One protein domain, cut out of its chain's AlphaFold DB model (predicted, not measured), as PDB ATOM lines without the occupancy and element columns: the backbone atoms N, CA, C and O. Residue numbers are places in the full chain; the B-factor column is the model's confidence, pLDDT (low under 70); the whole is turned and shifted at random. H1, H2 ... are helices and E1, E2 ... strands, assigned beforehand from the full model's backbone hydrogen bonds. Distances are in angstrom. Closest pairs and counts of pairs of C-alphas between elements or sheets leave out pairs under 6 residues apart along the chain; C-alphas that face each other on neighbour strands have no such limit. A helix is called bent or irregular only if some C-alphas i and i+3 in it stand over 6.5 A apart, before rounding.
ATOM      1  N   LEU A  19     115.813 163.514 168.968       95.19
ATOM      2  CA  LEU A  19     117.004 163.371 168.135       95.19
ATOM      3  C   LEU A  19     117.463 161.909 168.078       95.19
ATOM      4  O   LEU A  19     117.827 161.309 169.090       95.19
ATOM      5  N   VAL A  20     117.513 161.356 166.867       96.56
ATOM      6  CA  VAL A  20     118.101 160.047 166.573       96.56
ATOM      7  C   VAL A  20     119.422 160.241 165.841       96.56
ATOM      8  O   VAL A  20     119.454 160.668 164.688       96.56
ATOM      9  N   GLU A  21     120.519 159.856 166.486       97.00
ATOM     10  CA  GLU A  21     121.854 159.898 165.891       97.00
ATOM     11  C   GLU A  21     122.370 158.490 165.569       97.00
ATOM     12  O   GLU A  21     122.307 157.556 166.374       97.00
ATOM     13  N   VAL A  22     122.916 158.337 164.365       98.06
ATOM     14  CA  VAL A  22     123.496 157.091 163.867       98.06
ATOM     15  C   VAL A  22     124.960 157.319 163.522       98.06
ATOM     16  O   VAL A  22     125.280 158.024 162.565       98.06
ATOM     17  N   TRP A  23     125.863 156.644 164.231       98.19
ATOM     18  CA  TRP A  23     127.292 156.641 163.911       98.19
ATOM     19  C   TRP A  23     127.683 155.378 163.151       98.19
ATOM     20  O   TRP A  23     127.347 154.260 163.542       98.19
ATOM     21  N   GLY A  24     128.414 155.549 162.052       97.31
ATOM     22  CA  GLY A  24     128.767 154.450 161.163       97.31
ATOM     23  C   GLY A  24     130.110 154.624 160.469       97.31
ATOM     24  O   GLY A  24     130.655 155.719 160.366       97.31
ATOM     25  N   ILE A  25     130.636 153.511 159.959       96.94
ATOM     26  CA  ILE A  25     131.856 153.473 159.152       96.94
ATOM     27  C   ILE A  25     131.504 152.987 157.743       96.94
ATOM     28  O   ILE A  25     130.896 151.924 157.572       96.94
ATOM     29  N   ALA A  26     131.934 153.715 156.710       96.50
ATOM     30  CA  ALA A  26     131.513 153.492 155.326       96.50
ATOM     31  C   ALA A  26     131.841 152.097 154.768       96.50
ATOM     32  O   ALA A  26     131.147 151.618 153.872       96.50
ATOM     33  N   LYS A  27     132.888 151.427 155.268       95.50
ATOM     34  CA  LYS A  27     133.278 150.071 154.831       95.50
ATOM     35  C   LYS A  27     132.966 148.964 155.837       95.50
ATOM     36  O   LYS A  27     133.261 147.809 155.544       95.50
ATOM     37  N   CYS A  28     132.339 149.280 156.969       96.62
ATOM     38  CA  CYS A  28     131.901 148.265 157.921       96.62
ATOM     39  C   CYS A  28     130.724 147.455 157.332       96.62
ATOM     40  O   CYS A  28     129.714 148.053 156.924       96.62
ATOM     41  N   PRO A  29     130.814 146.111 157.258       96.56
ATOM     42  CA  PRO A  29     129.723 145.270 156.763       96.56
ATOM     43  C   PRO A  29     128.425 145.437 157.559       96.56
ATOM     44  O   PRO A  29     127.353 145.522 156.957       96.56
ATOM     45  N   ASP A  30     128.513 145.565 158.884       97.81
ATOM     46  CA  ASP A  30     127.336 145.706 159.745       97.81
ATOM     47  C   ASP A  30     126.675 147.072 159.597       97.81
ATOM     48  O   ASP A  30     125.459 147.135 159.418       97.81
ATOM     49  N   THR A  31     127.453 148.160 159.526       98.19
ATOM     50  CA  THR A  31     126.911 149.483 159.173       98.19
ATOM     51  C   THR A  31     126.228 149.432 157.807       98.19
ATOM     52  O   THR A  31     125.129 149.948 157.636       98.19
ATOM     53  N   THR A  32     126.824 148.742 156.831       97.81
ATOM     54  CA  THR A  32     126.224 148.583 155.497       97.81
ATOM     55  C   THR A  32     124.899 147.823 155.548       97.81
ATOM     56  O   THR A  32     123.941 148.201 154.873       97.81
ATOM     57  N   LYS A  33     124.821 146.764 156.357       98.31
ATOM     58  CA  LYS A  33     123.595 145.991 156.567       98.31
ATOM     59  C   LYS A  33     122.522 146.827 157.267       98.31
ATOM     60  O   LYS A  33     121.382 146.807 156.811       98.31
ATOM     61  N   PHE A  34     122.881 147.573 158.312       98.56
ATOM     62  CA  PHE A  34     121.978 148.473 159.033       98.56
ATOM     63  C   PHE A  34     121.404 149.546 158.105       98.56
ATOM     64  O   PHE A  34     120.187 149.666 157.986       98.56
ATOM     65  N   VAL A  35     122.267 150.254 157.369       98.25
ATOM     66  CA  VAL A  35     121.843 151.330 156.465       98.25
ATOM     67  C   VAL A  35     120.851 150.819 155.418       98.25
ATOM     68  O   VAL A  35     119.813 151.434 155.197       98.25
ATOM     69  N   ARG A  36     121.122 149.655 154.814       97.19
ATOM     70  CA  ARG A  36     120.269 149.084 153.759       97.19
ATOM     71  C   ARG A  36     118.957 148.496 154.264       97.19
ATOM     72  O   ARG A  36     117.989 148.482 153.516       97.19
ATOM     73  N   ARG A  37     118.941 147.928 155.472       97.88
ATOM     74  CA  ARG A  37     117.796 147.147 155.971       97.88
ATOM     75  C   ARG A  37     116.944 147.879 156.997       97.88
ATOM     76  O   ARG A  37     115.877 147.374 157.317       97.88
ATOM     77  N   GLN A  38     117.432 148.980 157.560       98.06
ATOM     78  CA  GLN A  38     116.753 149.713 158.628       98.06
ATOM     79  C   GLN A  38     116.702 151.203 158.293       98.06
ATOM     80  O   GLN A  38     115.621 151.717 158.038       98.06
ATOM     81  N   LEU A  39     117.860 151.869 158.201       97.94
ATOM     82  CA  LEU A  39     117.908 153.331 158.089       97.94
ATOM     83  C   LEU A  39     117.242 153.866 156.818       97.94
ATOM     84  O   LEU A  39     116.374 154.721 156.914       97.94
ATOM     85  N   LEU A  40     117.638 153.380 155.634       97.44
ATOM     86  CA  LEU A  40     117.063 153.869 154.377       97.44
ATOM     87  C   LEU A  40     115.583 153.503 154.217       97.44
ATOM     88  O   LEU A  40     114.827 154.385 153.831       97.44
ATOM     89  N   PRO A  41     115.135 152.262 154.507       97.88
ATOM     90  CA  PRO A  41     113.707 151.961 154.485       97.88
ATOM     91  C   PRO A  41     112.887 152.853 155.420       97.88
ATOM     92  O   PRO A  41     111.817 153.291 155.019       97.88
ATOM     93  N   PHE A  42     113.396 153.144 156.624       97.31
ATOM     94  CA  PHE A  42     112.758 154.078 157.549       97.31
ATOM     95  C   PHE A  42     112.723 155.497 156.977       97.31
ATOM     96  O   PHE A  42     111.663 156.092 156.922       97.31
ATOM     97  N   TYR A  43     113.853 156.029 156.507       96.38
ATOM     98  CA  TYR A  43     113.909 157.382 155.941       96.38
ATOM     99  C   TYR A  43     112.959 157.543 154.746       96.38
ATOM    100  O   TYR A  43     112.176 158.480 154.701       96.38
ATOM    101  N   ASN A  44     112.963 156.576 153.825       94.94
ATOM    102  CA  ASN A  44     112.164 156.621 152.599       94.94
ATOM    103  C   ASN A  44     110.661 156.378 152.820       94.94
ATOM    104  O   ASN A  44     109.900 156.485 151.862       94.94
ATOM    105  N   SER A  45     110.219 155.991 154.024       95.81
ATOM    106  CA  SER A  45     108.785 155.850 154.322       95.81
ATOM    107  C   SER A  45     108.116 157.162 154.732       95.81
ATOM    108  O   SER A  45     106.916 157.158 154.998       95.81
ATOM    109  N   PHE A  46     108.870 158.262 154.802       93.00
ATOM    110  CA  PHE A  46     108.363 159.587 155.142       93.00
ATOM    111  C   PHE A  46     108.727 160.580 154.040       93.00
ATOM    112  O   PHE A  46     109.896 160.705 153.685       93.00
ATOM    113  N   ASP A  47     107.740 161.331 153.552       89.75
ATOM    114  CA  ASP A  47     107.993 162.469 152.659       89.75
ATOM    115  C   ASP A  47     108.621 163.645 153.427       89.75
ATOM    116  O   ASP A  47     109.422 164.412 152.897       89.75
ATOM    117  N   THR A  48     108.244 163.821 154.696       90.75
ATOM    118  CA  THR A  48     108.786 164.834 155.613       90.75
ATOM    119  C   THR A  48     108.611 164.341 157.049       90.75
ATOM    120  O   THR A  48     107.590 163.732 157.377       90.75
ATOM    121  N   PHE A  49     109.605 164.578 157.906       92.25
ATOM    122  CA  PHE A  49     109.492 164.290 159.337       92.25
ATOM    123  C   PHE A  49     108.721 165.396 160.078       92.25
ATOM    124  O   PHE A  49     108.690 166.529 159.603       92.25
ATOM    125  N   PRO A  50     108.120 165.096 161.243       93.44
ATOM    126  CA  PRO A  50     107.610 166.124 162.149       93.44
ATOM    127  C   PRO A  50     108.684 167.162 162.521       93.44
ATOM    128  O   PRO A  50     109.859 166.814 162.638       93.44
ATOM    129  N   ASP A  51     108.279 168.417 162.744       91.75
ATOM    130  CA  ASP A  51     109.192 169.535 163.054       91.75
ATOM    131  C   ASP A  51     110.001 169.327 164.352       91.75
ATOM    132  O   ASP A  51     111.066 169.918 164.528       91.75
ATOM    133  N   ASP A  52     109.499 168.494 165.264       93.69
ATOM    134  CA  ASP A  52     110.110 168.135 166.543       93.69
ATOM    135  C   ASP A  52     110.920 166.828 166.491       93.69
ATOM    136  O   ASP A  52     111.317 166.320 167.535       93.69
ATOM    137  N   PHE A  53     111.216 166.296 165.301       95.25
ATOM    138  CA  PHE A  53     112.056 165.111 165.121       95.25
ATOM    139  C   PHE A  53     113.259 165.393 164.215       95.25
ATOM    140  O   PHE A  53     113.125 165.928 163.112       95.25
ATOM    141  N   LYS A  54     114.446 164.933 164.624       93.56
ATOM    142  CA  LYS A  54     115.659 164.946 163.798       93.56
ATOM    143  C   LYS A  54     116.305 163.572 163.707       93.56
ATOM    144  O   LYS A  54     116.486 162.870 164.698       93.56
ATOM    145  N   LEU A  55     116.729 163.225 162.495       95.69
ATOM    146  CA  LEU A  55     117.514 162.030 162.202       95.69
ATOM    147  C   LEU A  55     118.851 162.433 161.588       95.69
ATOM    148  O   LEU A  55     118.901 162.997 160.497       95.69
ATOM    149  N   GLU A  56     119.938 162.073 162.258       95.12
ATOM    150  CA  GLU A  56     121.284 162.491 161.894       95.12
ATOM    151  C   GLU A  56     122.205 161.282 161.704       95.12
ATOM    152  O   GLU A  56     122.316 160.404 162.557       95.12
ATOM    153  N   PHE A  57     122.905 161.228 160.568       97.69
ATOM    154  CA  PHE A  57     123.943 160.223 160.323       97.69
ATOM    155  C   PHE A  57     125.337 160.844 160.393       97.69
ATOM    156  O   PHE A  57     125.584 161.940 159.875       97.69
ATOM    157  N   HIS A  58     126.268 160.108 160.995       97.94
ATOM    158  CA  HIS A  58     127.641 160.523 161.248       97.94
ATOM    159  C   HIS A  58     128.604 159.433 160.768       97.94
ATOM    160  O   HIS A  58     128.733 158.372 161.383       97.94
ATOM    161  N   ALA A  59     129.312 159.698 159.668       97.56
ATOM    162  CA  ALA A  59     130.386 158.823 159.213       97.56
ATOM    163  C   ALA A  59     131.674 159.173 159.963       97.56
ATOM    164  O   ALA A  59     132.166 160.299 159.863       97.56
ATOM    165  N   VAL A  60     132.231 158.216 160.703       97.38
ATOM    166  CA  VAL A  60     133.345 158.470 161.628       97.38
ATOM    167  C   VAL A  60     134.610 157.694 161.252       97.38
ATOM    168  O   VAL A  60     134.521 156.582 160.726       97.38
ATOM    169  N   PRO A  61     135.811 158.253 161.492       96.38
ATOM    170  CA  PRO A  61     137.047 157.475 161.474       96.38
ATOM    171  C   PRO A  61     137.119 156.552 162.703       96.38
ATOM    172  O   PRO A  61     136.332 156.684 163.636       96.38
ATOM    173  N   ALA A  62     138.101 155.649 162.740       93.75
ATOM    174  CA  ALA A  62     138.353 154.829 163.928       93.75
ATOM    175  C   ALA A  62     139.067 155.630 165.033       93.75
ATOM    176  O   ALA A  62     138.790 155.451 166.213       93.75
ATOM    177  N   HIS A  63     140.012 156.490 164.647       93.62
ATOM    178  CA  HIS A  63     140.714 157.441 165.516       93.62
ATOM    179  C   HIS A  63     141.415 158.506 164.652       93.62
ATOM    180  O   HIS A  63     141.298 158.497 163.428       93.62
ATOM    181  N   GLY A  64     142.170 159.422 165.256       92.19
ATOM    182  CA  GLY A  64     142.970 160.410 164.530       92.19
ATOM    183  C   GLY A  64     144.118 160.950 165.375       92.19
ATOM    184  O   GLY A  64     144.172 160.722 166.583       92.19
ATOM    185  N   LYS A  65     145.068 161.634 164.732       94.06
ATOM    186  CA  LYS A  65     146.212 162.269 165.404       94.06
ATOM    187  C   LYS A  65     146.690 163.508 164.655       94.06
ATOM    188  O   LYS A  65     146.576 163.578 163.434       94.06
ATOM    189  N   THR A  66     147.290 164.448 165.377       95.62
ATOM    190  CA  THR A  66     147.924 165.628 164.778       95.62
ATOM    191  C   THR A  66     149.342 165.294 164.316       95.62
ATOM    192  O   THR A  66     150.151 164.803 165.098       95.62
ATOM    193  N   VAL A  67     149.654 165.575 163.051       93.75
ATOM    194  CA  VAL A  67     150.992 165.446 162.458       93.75
ATOM    195  C   VAL A  67     151.344 166.780 161.811       93.75
ATOM    196  O   VAL A  67     150.600 167.258 160.959       93.75
ATOM    197  N   ASN A  68     152.453 167.400 162.231       94.38
ATOM    198  CA  ASN A  68     152.909 168.706 161.728       94.38
ATOM    199  C   ASN A  68     151.794 169.777 161.720       94.38
ATOM    200  O   ASN A  68     151.578 170.459 160.724       94.38
ATOM    201  N   GLY A  69     151.026 169.871 162.812       94.81
ATOM    202  CA  GLY A  69     149.921 170.830 162.952       94.81
ATOM    203  C   GLY A  69     148.625 170.470 162.209       94.81
ATOM    204  O   GLY A  69     147.634 171.173 162.363       94.81
ATOM    205  N   THR A  70     148.590 169.369 161.452       92.06
ATOM    206  CA  THR A  70     147.399 168.918 160.713       92.06
ATOM    207  C   THR A  70     146.763 167.705 161.390       92.06
ATOM    208  O   THR A  70     147.453 166.720 161.654       92.06
ATOM    209  N   TYR A  71     145.451 167.736 161.653       91.94
ATOM    210  CA  TYR A  71     144.727 166.574 162.182       91.94
ATOM    211  C   TYR A  71     144.446 165.560 161.067       91.94
ATOM    212  O   TYR A  71     143.756 165.861 160.093       91.94
ATOM    213  N   ILE A  72     144.987 164.351 161.207       91.25
ATOM    214  CA  ILE A  72     144.868 163.274 160.226       91.25
ATOM    215  C   ILE A  72     144.000 162.158 160.805       91.25
ATOM    216  O   ILE A  72     144.310 161.580 161.848       91.25
ATOM    217  N   ASN A  73     142.929 161.834 160.083       95.50
ATOM    218  CA  ASN A  73     142.027 160.733 160.407       95.50
ATOM    219  C   ASN A  73     142.638 159.378 160.035       95.50
ATOM    220  O   ASN A  73     143.183 159.213 158.942       95.50
ATOM    221  N   HIS A  74     142.473 158.396 160.918       95.50
ATOM    222  CA  HIS A  74     142.824 157.002 160.699       95.50
ATOM    223  C   HIS A  74     141.563 156.129 160.668       95.50
ATOM    224  O   HIS A  74     140.750 156.121 161.591       95.50
ATOM    225  N   CYS A  75     141.427 155.358 159.595       96.25
ATOM    226  CA  CYS A  75     140.268 154.519 159.308       96.25
ATOM    227  C   CYS A  75     140.606 153.036 159.461       96.25
ATOM    228  O   CYS A  75     141.736 152.633 159.184       96.25
ATOM    229  N   LEU A  76     139.634 152.220 159.874       95.38
ATOM    230  CA  LEU A  76     139.861 150.798 160.161       95.38
ATOM    231  C   LEU A  76     140.132 149.998 158.876       95.38
ATOM    232  O   LEU A  76     141.014 149.147 158.843       95.38
ATOM    233  N   HIS A  77     139.422 150.320 157.793       93.12
ATOM    234  CA  HIS A  77     139.528 149.653 156.492       93.12
ATOM    235  C   HIS A  77     140.294 150.505 155.457       93.12
ATOM    236  O   HIS A  77     139.996 150.489 154.255       93.12
ATOM    237  N   GLY A  78     141.292 151.264 155.925       91.56
ATOM    238  CA  GLY A  78     142.271 151.974 155.099       91.56
ATOM    239  C   GLY A  78     141.749 153.218 154.367       91.56
ATOM    240  O   GLY A  78     140.682 153.761 154.658       91.56
ATOM    241  N   ALA A  79     142.525 153.688 153.383       91.00
ATOM    242  CA  ALA A  79     142.286 154.966 152.703       91.00
ATOM    243  C   ALA A  79     140.923 155.045 151.991       91.00
ATOM    244  O   ALA A  79     140.305 156.108 151.962       91.00
ATOM    245  N   ALA A  80     140.431 153.922 151.459       90.69
ATOM    246  CA  ALA A  80     139.134 153.867 150.793       90.69
ATOM    247  C   ALA A  80     137.969 154.122 151.763       90.69
ATOM    248  O   ALA A  80     137.022 154.806 151.393       90.69
ATOM    249  N   GLU A  81     138.031 153.615 153.000       94.38
ATOM    250  CA  GLU A  81     137.038 153.954 154.030       94.38
ATOM    251  C   GLU A  81     137.070 155.443 154.336       94.38
ATOM    252  O   GLU A  81     136.038 156.098 154.268       94.38
ATOM    253  N   CYS A  82     138.255 155.990 154.602       93.75
ATOM    254  CA  CYS A  82     138.407 157.410 154.898       93.75
ATOM    255  C   CYS A  82     137.898 158.300 153.760       93.75
ATOM    256  O   CYS A  82     137.281 159.331 154.017       93.75
ATOM    257  N   ALA A  83     138.133 157.922 152.502       92.38
ATOM    258  CA  ALA A  83     137.590 158.632 151.349       92.38
ATOM    259  C   ALA A  83     136.053 158.608 151.332       92.38
ATOM    260  O   ALA A  83     135.435 159.650 151.132       92.38
ATOM    261  N   LEU A  84     135.440 157.451 151.600       94.06
ATOM    262  CA  LEU A  84     133.983 157.297 151.604       94.06
ATOM    263  C   LEU A  84     133.318 157.965 152.816       94.06
ATOM    264  O   LEU A  84     132.297 158.614 152.635       94.06
ATOM    265  N   ASN A  85     133.911 157.893 154.013       96.38
ATOM    266  CA  ASN A  85     133.437 158.619 155.199       96.38
ATOM    267  C   ASN A  85     133.423 160.130 154.938       96.38
ATOM    268  O   ASN A  85     132.421 160.801 155.172       96.38
ATOM    269  N   LYS A  86     134.526 160.669 154.393       95.06
ATOM    270  CA  LYS A  86     134.603 162.083 153.999       95.06
ATOM    271  C   LYS A  86     133.534 162.425 152.974       95.06
ATOM    272  O   LYS A  86     132.876 163.445 153.117       95.06
ATOM    273  N   LEU A  87     133.335 161.567 151.977       93.94
ATOM    274  CA  LEU A  87     132.322 161.788 150.958       93.94
ATOM    275  C   LEU A  87     130.904 161.795 151.544       93.94
ATOM    276  O   LEU A  87     130.147 162.693 151.211       93.94
ATOM    277  N   GLN A  88     130.567 160.877 152.456       96.06
ATOM    278  CA  GLN A  88     129.278 160.881 153.160       96.06
ATOM    279  C   GLN A  88     129.059 162.192 153.933       96.06
ATOM    280  O   GLN A  88     127.972 162.763 153.878       96.06
ATOM    281  N   MET A  89     130.093 162.714 154.601       97.25
ATOM    282  CA  MET A  89     130.004 163.992 155.320       97.25
ATOM    283  C   MET A  89     129.968 165.208 154.386       97.25
ATOM    284  O   MET A  89     129.279 166.182 154.677       97.25
ATOM    285  N   CYS A  90     130.635 165.155 153.231       95.44
ATOM    286  CA  CYS A  90     130.476 166.162 152.184       95.44
ATOM    287  C   CYS A  90     129.055 166.144 151.609       95.44
ATOM    288  O   CYS A  90     128.460 167.205 151.470       95.44
ATOM    289  N   SER A  91     128.494 164.966 151.324       94.44
ATOM    290  CA  SER A  91     127.107 164.822 150.878       94.44
ATOM    291  C   SER A  91     126.143 165.423 151.895       94.44
ATOM    292  O   SER A  91     125.342 166.263 151.517       94.44
ATOM    293  N   LYS A  92     126.295 165.106 153.187       95.38
ATOM    294  CA  LYS A  92     125.509 165.725 154.266       95.38
ATOM    295  C   LYS A  92     125.581 167.258 154.270       95.38
ATOM    296  O   LYS A  92     124.590 167.914 154.546       95.38
ATOM    297  N   LYS A  93     126.755 167.829 153.984       96.19
ATOM    298  CA  LYS A  93     126.971 169.283 153.989       96.19
ATOM    299  C   LYS A  93     126.366 169.997 152.776       96.19
ATOM    300  O   LYS A  93     125.937 171.135 152.913       96.19
ATOM    301  N   TYR A  94     126.444 169.388 151.594       96.19
ATOM    302  CA  TYR A  94     126.147 170.062 150.322       96.19
ATOM    303  C   TYR A  94     124.828 169.630 149.677       96.19
ATOM    304  O   TYR A  94     124.420 170.233 148.690       96.19
ATOM    305  N   ILE A  95     124.182 168.589 150.196       93.50
ATOM    306  CA  ILE A  95     122.892 168.098 149.718       93.50
ATOM    307  C   ILE A  95     121.871 168.393 150.816       93.50
ATOM    308  O   ILE A  95     121.947 167.808 151.892       93.50
ATOM    309  N   GLU A  96     120.951 169.323 150.562       87.06
ATOM    310  CA  GLU A  96     119.949 169.744 151.554       87.06
ATOM    311  C   GLU A  96     118.834 168.700 151.720       87.06
ATOM    312  O   GLU A  96     118.503 168.324 152.841       87.06
ATOM    313  N   GLN A  97     118.305 168.178 150.610       87.06
ATOM    314  CA  GLN A  97     117.273 167.134 150.585       87.06
ATOM    315  C   GLN A  97     117.880 165.793 150.173       87.06
ATOM    316  O   GLN A  97     118.724 165.748 149.283       87.06
ATOM    317  N   ASP A  98     117.465 164.696 150.808       89.81
ATOM    318  CA  ASP A  98     117.907 163.330 150.478       89.81
ATOM    319  C   ASP A  98     119.405 163.049 150.684       89.81
ATOM    320  O   ASP A  98     119.981 162.101 150.124       89.81
ATOM    321  N   SER A  99     120.072 163.821 151.547       93.81
ATOM    322  CA  SER A  99     121.471 163.560 151.899       93.81
ATOM    323  C   SER A  99     121.666 162.147 152.462       93.81
ATOM    324  O   SER A  99     122.654 161.488 152.127       93.81
ATOM    325  N   LEU A 100     120.694 161.627 153.223       95.25
ATOM    326  CA  LEU A 100     120.686 160.254 153.735       95.25
ATOM    327  C   LEU A 100     120.592 159.199 152.628       95.25
ATOM    328  O   LEU A 100     121.295 158.188 152.702       95.25
ATOM    329  N   VAL A 101     119.818 159.443 151.566       95.81
ATOM    330  CA  VAL A 101     119.767 158.559 150.387       95.81
ATOM    331  C   VAL A 101     121.139 158.502 149.720       95.81
ATOM    332  O   VAL A 101     121.654 157.418 149.427       95.81
ATOM    333  N   THR A 102     121.786 159.659 149.558       94.62
ATOM    334  CA  THR A 102     123.136 159.739 148.986       94.62
ATOM    335  C   THR A 102     124.167 159.031 149.871       94.62
ATOM    336  O   THR A 102     124.958 158.222 149.379       94.62
ATOM    337  N   ILE A 103     124.128 159.256 151.187       96.06
ATOM    338  CA  ILE A 103     124.970 158.562 152.174       96.06
ATOM    339  C   ILE A 103     124.796 157.047 152.059       96.06
ATOM    340  O   ILE A 103     125.783 156.302 152.048       96.06
ATOM    341  N   GLY A 104     123.551 156.594 151.935       96.12
ATOM    342  CA  GLY A 104     123.209 155.193 151.777       96.12
ATOM    343  C   GLY A 104     123.676 154.590 150.451       96.12
ATOM    344  O   GLY A 104     124.132 153.444 150.429       96.12
ATOM    345  N   CYS A 105     123.669 155.369 149.367       94.38
ATOM    346  CA  CYS A 105     124.282 154.984 148.098       94.38
ATOM    347  C   CYS A 105     125.805 154.803 148.235       94.38
ATOM    348  O   CYS A 105     126.361 153.831 147.720       94.38
ATOM    349  N   ILE A 106     126.486 155.691 148.966       95.00
ATOM    350  CA  ILE A 106     127.940 155.630 149.198       95.00
ATOM    351  C   ILE A 106     128.324 154.442 150.105       95.00
ATOM    352  O   ILE A 106     129.394 153.844 149.931       95.00
ATOM    353  N   GLN A 107     127.458 154.064 151.049       97.00
ATOM    354  CA  GLN A 107     127.730 153.037 152.057       97.00
ATOM    355  C   GLN A 107     128.105 151.672 151.441       97.00
ATOM    356  O   GLN A 107     127.379 151.063 150.645       97.00
ATOM    357  N   GLY A 108     129.254 151.144 151.862       92.94
ATOM    358  CA  GLY A 108     129.764 149.836 151.454       92.94
ATOM    359  C   GLY A 108     130.332 149.788 150.032       92.94
ATOM    360  O   GLY A 108     130.627 148.699 149.530       92.94
ATOM    361  N   LYS A 109     130.490 150.928 149.342       90.81
ATOM    362  CA  LYS A 109     131.103 150.951 148.006       90.81
ATOM    363  C   LYS A 109     132.597 150.619 148.086       90.81
ATOM    364  O   LYS A 109     133.301 150.900 149.055       90.81
ATOM    365  N   LYS A 110     133.119 149.964 147.043       80.69
ATOM    366  CA  LYS A 110     134.547 149.602 146.980       80.69
ATOM    367  C   LYS A 110     135.421 150.806 146.620       80.69
ATOM    368  O   LYS A 110     136.498 150.939 147.199       80.69
ATOM    369  N   LYS A 111     134.937 151.652 145.705       70.94
ATOM    370  CA  LYS A 111     135.531 152.907 145.221       70.94
ATOM    371  C   LYS A 111     134.402 153.870 144.835       70.94
ATOM    372  O   LYS A 111     133.349 153.398 144.404       70.94
ATOM    373  N   TYR A 112     134.631 155.175 144.943       71.25
ATOM    374  CA  TYR A 112     133.737 156.197 144.392       71.25
ATOM    375  C   TYR A 112     134.311 156.712 143.068       71.25
ATOM    376  O   TYR A 112     134.812 157.827 142.977       71.25
ATOM    377  N   LYS A 113     134.277 155.850 142.044       74.75
ATOM    378  CA  LYS A 113     134.821 156.151 140.710       74.75
ATOM    379  C   LYS A 113     134.059 157.253 139.975       74.75
ATOM    380  O   LYS A 113     134.530 157.709 138.954       74.75
ATOM    381  N   VAL A 114     132.882 157.656 140.456       78.00
ATOM    382  CA  VAL A 114     132.018 158.612 139.746       78.00
ATOM    383  C   VAL A 114     132.717 159.958 139.569       78.00
ATOM    384  O   VAL A 114     132.720 160.488 138.466       78.00
ATOM    385  N   ARG A 115     133.367 160.475 140.622       79.56
ATOM    386  CA  ARG A 115     134.136 161.722 140.519       79.56
ATOM    387  C   ARG A 115     135.343 161.563 139.596       79.56
ATOM    388  O   ARG A 115     135.540 162.390 138.721       79.56
ATOM    389  N   GLU A 116     136.117 160.499 139.794       84.31
ATOM    390  CA  GLU A 116     137.289 160.201 138.962       84.31
ATOM    391  C   GLU A 116     136.894 160.089 137.483       84.31
ATOM    392  O   GLU A 116     137.542 160.684 136.638       84.31
TER     393      GLU A 116
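This is residues 19 to 116 of the 180 residues of an uncharacterized protein of Caenorhabditis japonica (UniProt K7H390). Two parallel strands, E1 and E2, form a narrow ribbon beside three helices, with H3 between H1 and H2. The hairpin E3 and E4 makes an arm at one end, its residues 66 to 71 sticking out; at the other end the loop residues 45 to 51 stick out. The printed part has 98 residues, in the order E1 H1 E2 E3 E4 H2 H3 H4, mixed in class, with an antiparallel second sheet, E3 and E4. It is compact, with a radius of gyration of the C-alphas of 14.2 A, yet elongated, spanning 45 by 27 by 25 A.

E1, residues 19 to 24, starts at C-alpha 19 (117.004, 163.371, 168.135). H1, residues 29 to 43, is 19.9 A long and only just irregular: C-alphas 37 and 40 are 6.9 A apart. E2, residues 53 to 59, is 20.3 A long. E3 is residues 63 to 67 and E4 residues 70 to 74. H2, residues 78 to 94, is 24.7 A long. H3 is residues 99 to 106; H4, residues 113 to 116, ends at C-alpha 116 (137.289, 160.201, 138.962).

E1 and E2 are parallel, with N 22 and O 56 2.8 A apart. E1, H1 and E2 form a strand-helix-strand unit, parallel neighbour strands joined through a helix, with a right-handed crossover. H1 touches H3, closest at the C-alphas of Val 35 and Gly 104, 6.2 A. H2 and H3 form a helical hairpin at a shallow tilt of 23 degrees; the closest C-alphas, of Gln 88 and Ile 103, are 5.0 A apart. The closest C-alphas of E2 and H2, Ala 59 and Asn 85, are 5.0 A apart. In the hairpin E3 and E4, N 65 and O 72 are 3.0 A apart. H4 touches no helix. Every O i to N i+4 pair is within hydrogen-bond range in H2 and H3, 8 of 11 in H1; H4 is too short for one.

The farthest C-alphas, Ser 45 and Asn 68, are 46.6 A apart. The printed part has no cut and no long link, and no printed residue is under 70 in pLDDT.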